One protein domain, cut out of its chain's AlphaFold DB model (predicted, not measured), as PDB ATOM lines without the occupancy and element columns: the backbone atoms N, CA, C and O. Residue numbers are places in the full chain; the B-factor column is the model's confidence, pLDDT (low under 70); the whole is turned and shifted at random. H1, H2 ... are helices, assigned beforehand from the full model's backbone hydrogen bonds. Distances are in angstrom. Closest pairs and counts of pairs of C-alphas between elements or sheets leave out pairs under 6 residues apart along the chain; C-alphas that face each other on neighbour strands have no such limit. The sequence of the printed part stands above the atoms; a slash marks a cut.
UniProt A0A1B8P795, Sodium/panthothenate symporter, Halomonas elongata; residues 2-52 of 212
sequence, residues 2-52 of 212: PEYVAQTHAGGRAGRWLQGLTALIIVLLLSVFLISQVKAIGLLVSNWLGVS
ATOM      1  N   PRO A   2     185.624 154.067 248.122       56.25
ATOM      2  CA  PRO A   2     186.183 155.252 247.440       56.25
ATOM      3  C   PRO A   2     185.847 155.300 245.942       56.25
ATOM      4  O   PRO A   2     185.493 156.343 245.409       56.25
ATOM      5  N   GLU A   3     185.882 154.140 245.284       60.69
ATOM      6  CA  GLU A   3     185.467 153.965 243.885       60.69
ATOM      7  C   GLU A   3     183.976 154.275 243.672       60.69
ATOM      8  O   GLU A   3     183.592 154.873 242.676       60.69
ATOM      9  N   TYR A   4     183.134 153.929 244.650       62.34
ATOM     10  CA  TYR A   4     181.702 154.228 244.614       62.34
ATOM     11  C   TYR A   4     181.443 155.731 244.780       62.34
ATOM     12  O   TYR A   4     180.602 156.291 244.084       62.34
ATOM     13  N   VAL A   5     182.210 156.416 245.638       59.66
ATOM     14  CA  VAL A   5     182.179 157.887 245.754       59.66
ATOM     15  C   VAL A   5     182.634 158.546 244.447       59.66
ATOM     16  O   VAL A   5     181.986 159.477 243.983       59.66
ATOM     17  N   ALA A   6     183.678 158.018 243.799       58.31
ATOM     18  CA  ALA A   6     184.155 158.513 242.506       58.31
ATOM     19  C   ALA A   6     183.147 158.299 241.359       58.31
ATOM     20  O   ALA A   6     183.064 159.126 240.454       58.31
ATOM     21  N   GLN A   7     182.368 157.211 241.393       61.81
ATOM     22  CA  GLN A   7     181.319 156.931 240.404       61.81
ATOM     23  C   GLN A   7     180.026 157.721 240.653       61.81
ATOM     24  O   GLN A   7     179.340 158.075 239.698       61.81
ATOM     25  N   THR A   8     179.689 158.011 241.913       64.88
ATOM     26  CA  THR A   8     178.468 158.759 242.274       64.88
ATOM     27  C   THR A   8     178.649 160.276 242.228       64.88
ATOM     28  O   THR A   8     177.679 160.986 241.981       64.88
ATOM     29  N   HIS A   9     179.871 160.785 242.422       57.91
ATOM     30  CA  HIS A   9     180.174 162.219 242.432       57.91
ATOM     31  C   HIS A   9     181.210 162.575 241.354       57.91
ATOM     32  O   HIS A   9     182.415 162.553 241.591       57.91
ATOM     33  N   ALA A  10     180.689 162.944 240.178       53.75
ATOM     34  CA  ALA A  10     181.344 163.638 239.062       53.75
ATOM     35  C   ALA A  10     182.674 163.045 238.537       53.75
ATOM     36  O   ALA A  10     183.763 163.266 239.075       53.75
ATOM     37  N   GLY A  11     182.600 162.392 237.370       60.84
ATOM     38  CA  GLY A  11     183.776 162.001 236.590       60.84
ATOM     39  C   GLY A  11     184.670 163.203 236.246       60.84
ATOM     40  O   GLY A  11     184.195 164.237 235.784       60.84
ATOM     41  N   GLY A  12     185.981 163.079 236.483       72.31
ATOM     42  CA  GLY A  12     186.969 164.123 236.182       72.31
ATOM     43  C   GLY A  12     188.132 164.186 237.178       72.31
ATOM     44  O   GLY A  12     188.323 163.292 238.001       72.31
ATOM     45  N   ARG A  13     188.937 165.261 237.121       71.19
ATOM     46  CA  ARG A  13     190.033 165.520 238.084       71.19
ATOM     47  C   ARG A  13     189.511 165.616 239.527       71.19
ATOM     48  O   ARG A  13     190.152 165.066 240.415       71.19
ATOM     49  N   ALA A  14     188.357 166.253 239.747       71.88
ATOM     50  CA  ALA A  14     187.753 166.437 241.071       71.88
ATOM     51  C   ALA A  14     187.352 165.110 241.742       71.88
ATOM     52  O   ALA A  14     187.674 164.909 242.910       71.88
ATOM     53  N   GLY A  15     186.762 164.167 240.996       73.69
ATOM     54  CA  GLY A  15     186.436 162.830 241.506       73.69
ATOM     55  C   GLY A  15     187.672 162.041 241.953       73.69
ATOM     56  O   GLY A  15     187.653 161.421 243.012       73.69
ATOM     57  N   ARG A  16     188.796 162.140 241.223       75.06
ATOM     58  CA  ARG A  16     190.065 161.502 241.633       75.06
ATOM     59  C   ARG A  16     190.677 162.134 242.884       75.06
ATOM     60  O   ARG A  16     191.243 161.422 243.708       75.06
ATOM     61  N   TRP A  17     190.572 163.457 243.030       81.44
ATOM     62  CA  TRP A  17     191.006 164.157 244.244       81.44
ATOM     63  C   TRP A  17     190.161 163.754 245.452       81.44
ATOM     64  O   TRP A  17     190.719 163.425 246.498       81.44
ATOM     65  N   LEU A  18     188.835 163.706 245.293       80.62
ATOM     66  CA  LEU A  18     187.922 163.254 246.339       80.62
ATOM     67  C   LEU A  18     188.190 161.792 246.714       80.62
ATOM     68  O   LEU A  18     188.305 161.480 247.893       80.62
ATOM     69  N   GLN A  19     188.397 160.914 245.728       79.19
ATOM     70  CA  GLN A  19     188.774 159.518 245.949       79.19
ATOM     71  C   GLN A  19     190.079 159.393 246.746       79.19
ATOM     72  O   GLN A  19     190.141 158.601 247.686       79.19
ATOM     73  N   GLY A  20     191.103 160.182 246.401       82.81
ATOM     74  CA  GLY A  20     192.376 160.210 247.121       82.81
ATOM     75  C   GLY A  20     192.220 160.688 248.565       82.81
ATOM     76  O   GLY A  20     192.731 160.049 249.482       82.81
ATOM     77  N   LEU A  21     191.451 161.758 248.781       86.81
ATOM     78  CA  LEU A  21     191.167 162.281 250.118       86.81
ATOM     79  C   LEU A  21     190.372 161.276 250.963       86.81
ATOM     80  O   LEU A  21     190.735 161.005 252.105       86.81
ATOM     81  N   THR A  22     189.322 160.669 250.403       83.00
ATOM     82  CA  THR A  22     188.531 159.634 251.080       83.00
ATOM     83  C   THR A  22     189.379 158.405 251.410       83.00
ATOM     84  O   THR A  22     189.279 157.878 252.515       83.00
ATOM     85  N   ALA A  23     190.242 157.958 250.491       83.81
ATOM     86  CA  ALA A  23     191.156 156.848 250.745       83.81
ATOM     87  C   ALA A  23     192.129 157.167 251.890       83.81
ATOM     88  O   ALA A  23     192.297 156.339 252.784       83.81
ATOM     89  N   LEU A  24     192.703 158.374 251.915       88.94
ATOM     90  CA  LEU A  24     193.594 158.818 252.988       88.94
ATOM     91  C   LEU A  24     192.884 158.836 254.349       88.94
ATOM     92  O   LEU A  24     193.406 158.293 255.321       88.94
ATOM     93  N   ILE A  25     191.676 159.406 254.413       87.00
ATOM     94  CA  ILE A  25     190.871 159.445 255.643       87.00
ATOM     95  C   ILE A  25     190.575 158.022 256.135       87.00
ATOM     96  O   ILE A  25     190.753 157.734 257.317       87.00
ATOM     97  N   ILE A  26     190.177 157.112 255.240       85.12
ATOM     98  CA  ILE A  26     189.919 155.710 255.596       85.12
ATOM     99  C   ILE A  26     191.186 155.043 256.144       85.12
ATOM    100  O   ILE A  26     191.115 154.377 257.173       85.12
ATOM    101  N   VAL A  27     192.343 155.233 255.502       88.12
ATOM    102  CA  VAL A  27     193.620 154.667 255.975       88.12
ATOM    103  C   VAL A  27     193.965 155.175 257.373       88.12
ATOM    104  O   VAL A  27     194.335 154.375 258.234       88.12
ATOM    105  N   LEU A  28     193.805 156.476 257.634       89.19
ATOM    106  CA  LEU A  28     194.064 157.059 258.952       89.19
ATOM    107  C   LEU A  28     193.127 156.479 260.019       89.19
ATOM    108  O   LEU A  28     193.594 156.024 261.064       89.19
ATOM    109  N   LEU A  29     191.821 156.423 259.738       86.06
ATOM    110  CA  LEU A  29     190.828 155.876 260.666       86.06
ATOM    111  C   LEU A  29     191.081 154.391 260.970       86.06
ATOM    112  O   LEU A  29     191.054 153.980 262.132       86.06
ATOM    113  N   LEU A  30     191.379 153.585 259.946       86.38
ATOM    114  CA  LEU A  30     191.691 152.165 260.123       86.38
ATOM    115  C   LEU A  30     193.016 151.948 260.862       86.38
ATOM    116  O   LEU A  30     193.121 150.991 261.626       86.38
ATOM    117  N   SER A  31     194.003 152.832 260.693       88.06
ATOM    118  CA  SER A  31     195.284 152.736 261.408       88.06
ATOM    119  C   SER A  31     195.099 152.902 262.916       88.06
ATOM    120  O   SER A  31     195.600 152.087 263.688       88.06
ATOM    121  N   VAL A  32     194.318 153.899 263.351       88.00
ATOM    122  CA  VAL A  32     193.996 154.094 264.779       88.00
ATOM    123  C   VAL A  32     193.282 152.866 265.348       88.00
ATOM    124  O   VAL A  32     193.623 152.383 266.431       88.00
ATOM    125  N   PHE A  33     192.325 152.319 264.597       84.62
ATOM    126  CA  PHE A  33     191.599 151.118 264.997       84.62
ATOM    127  C   PHE A  33     192.515 149.888 265.106       84.62
ATOM    128  O   PHE A  33     192.416 149.115 266.062       84.62
ATOM    129  N   LEU A  34     193.443 149.719 264.163       88.25
ATOM    130  CA  LEU A  34     194.406 148.620 264.163       88.25
ATOM    131  C   LEU A  34     195.338 148.683 265.381       88.25
ATOM    132  O   LEU A  34     195.564 147.661 266.022       88.25
ATOM    133  N   ILE A  35     195.821 149.875 265.751       88.56
ATOM    134  CA  ILE A  35     196.695 150.059 266.923       88.56
ATOM    135  C   ILE A  35     196.007 149.572 268.206       88.56
ATOM    136  O   ILE A  35     196.625 148.877 269.016       88.56
ATOM    137  N   SER A  36     194.719 149.893 268.383       86.81
ATOM    138  CA  SER A  36     193.941 149.443 269.544       86.81
ATOM    139  C   SER A  36     193.866 147.911 269.627       86.81
ATOM    140  O   SER A  36     194.090 147.327 270.688       86.81
ATOM    141  N   GLN A  37     193.629 147.250 268.491       88.25
ATOM    142  CA  GLN A  37     193.553 145.788 268.417       88.25
ATOM    143  C   GLN A  37     194.912 145.115 268.646       88.25
ATOM    144  O   GLN A  37     194.997 144.144 269.393       88.25
ATOM    145  N   VAL A  38     195.992 145.647 268.068       88.75
ATOM    146  CA  VAL A  38     197.349 145.111 268.270       88.75
ATOM    147  C   VAL A  38     197.748 145.187 269.745       88.75
ATOM    148  O   VAL A  38     198.311 144.235 270.284       88.75
ATOM    149  N   LYS A  39     197.395 146.279 270.435       88.19
ATOM    150  CA  LYS A  39     197.622 146.418 271.880       88.19
ATOM    151  C   LYS A  39     196.841 145.379 272.691       88.19
ATOM    152  O   LYS A  39     197.397 144.797 273.620       88.19
ATOM    153  N   ALA A  40     195.578 145.139 272.336       85.06
ATOM    154  CA  ALA A  40     194.741 144.124 272.975       85.06
ATOM    155  C   ALA A  40     195.348 142.720 272.865       85.06
ATOM    156  O   ALA A  40     195.497 142.015 273.861       85.06
ATOM    157  N   ILE A  41     195.743 142.345 271.649       86.31
ATOM    158  CA  ILE A  41     196.353 141.047 271.357       86.31
ATOM    159  C   ILE A  41     197.691 140.916 272.087       86.31
ATOM    160  O   ILE A  41     197.945 139.894 272.717       86.31
ATOM    161  N   GLY A  42     198.529 141.958 272.067       86.62
ATOM    162  CA  GLY A  42     199.811 141.956 272.772       86.62
ATOM    163  C   GLY A  42     199.673 141.711 274.273       86.62
ATOM    164  O   GLY A  42     200.476 140.975 274.842       86.62
ATOM    165  N   LEU A  43     198.631 142.266 274.898       85.75
ATOM    166  CA  LEU A  43     198.319 142.019 276.306       85.75
ATOM    167  C   LEU A  43     197.890 140.566 276.549       85.75
ATOM    168  O   LEU A  43     198.331 139.937 277.510       85.75
ATOM    169  N   LEU A  44     197.041 140.019 275.682       87.38
ATOM    170  CA  LEU A  44     196.586 138.633 275.792       87.38
ATOM    171  C   LEU A  44     197.771 137.659 275.692       87.38
ATOM    172  O   LEU A  44     197.945 136.791 276.543       87.38
ATOM    173  N   VAL A  45     198.647 137.887 274.715       87.94
ATOM    174  CA  VAL A  45     199.864 137.099 274.475       87.94
ATOM    175  C   VAL A  45     200.848 137.222 275.638       87.94
ATOM    176  O   VAL A  45     201.400 136.210 276.063       87.94
ATOM    177  N   SER A  46     201.051 138.426 276.191       87.06
ATOM    178  CA  SER A  46     201.939 138.605 277.348       87.06
ATOM    179  C   SER A  46     201.460 137.834 278.573       87.06
ATOM    180  O   SER A  46     202.280 137.258 279.278       87.06
ATOM    181  N   ASN A  47     200.144 137.770 278.797       86.06
ATOM    182  CA  ASN A  47     199.583 137.006 279.912       86.06
ATOM    183  C   ASN A  47     199.745 135.489 279.726       86.06
ATOM    184  O   ASN A  47     199.893 134.773 280.707       86.06
ATOM    185  N   TRP A  48     199.732 134.993 278.485       87.00
ATOM    186  CA  TRP A  48     199.844 133.557 278.201       87.00
ATOM    187  C   TRP A  48     201.290 133.060 278.168       87.00
ATOM    188  O   TRP A  48     201.588 131.984 278.672       87.00
ATOM    189  N   LEU A  49     202.187 133.829 277.550       87.94
ATOM    190  CA  LEU A  49     203.579 133.432 277.312       87.94
ATOM    191  C   LEU A  49     204.560 134.035 278.327       87.94
ATOM    192  O   LEU A  49     205.746 133.723 278.277       87.94
ATOM    193  N   GLY A  50     204.103 134.929 279.209       87.12
ATOM    194  CA  GLY A  50     204.959 135.616 280.183       87.12
ATOM    195  C   GLY A  50     205.969 136.588 279.558       87.12
ATOM    196  O   GLY A  50     206.953 136.953 280.196       87.12
ATOM    197  N   VAL A  51     205.763 136.997 278.302       91.31
ATOM    198  CA  VAL A  51     206.641 137.931 277.572       91.31
ATOM    199  C   VAL A  51     206.185 139.381 277.735       91.31
ATOM    200  O   VAL A  51     205.048 139.643 278.113       91.31
ATOM    201  N   SER A  52     207.041 140.352 277.395       90.38
ATOM    202  CA  SER A  52     206.621 141.761 277.381       90.38
ATOM    203  C   SER A  52     205.484 142.000 276.372       90.38
ATOM    204  O   SER A  52     205.461 141.394 275.298       90.38
TER     205      SER A  52
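Overview. This is residues 2 to 52 of the 212 residues of the protein "Sodium/panthothenate symporter" of Halomonas elongata (UniProt A0A1B8P795). A short helix, H1, folds back beside the first part of one very long helix, H2, and the rest of H2 runs on as a long bare arm. The two make a lopsided helical hairpin, with residues 27 to 41 and 44 to 50 standing free. The printed part has 51 residues, with H1 then H2 and no named strand: all helix. It is extended, with a radius of gyration of the C-alphas of 18.3 A, a rod spanning 55 by 14 by 10 A.

Arrangement. H1, residues 2 to 8, and H2, residues 13 to 49, form a helical hairpin over a tight link of 4 residues. They touch, H2 with residues 15 to 23 alone; the closest C-alphas are those of Ala 6 and Gly 15, 5.0 A apart. They run opposite ways at a shallow tilt of 32 degrees, only just short of steep. In H1 and H2 every O i to N i+4 pair is within hydrogen-bond range.

Along the chain. H1 begins at C-alpha 2, (186.183, 155.252, 247.440), and measures 9.9 A. H2 measures 52.5 A, from C-alpha 13 at (190.033, 165.520, 238.084) to C-alpha 49 at (203.579, 133.432, 277.312).

Size, cuts and confidence. The C-alphas farthest apart, of Gly 12 and Gly 50, are 55.4 A apart. The printed part has no cut. Its mean pLDDT is 79.9; residues 2 to 11 are under 70.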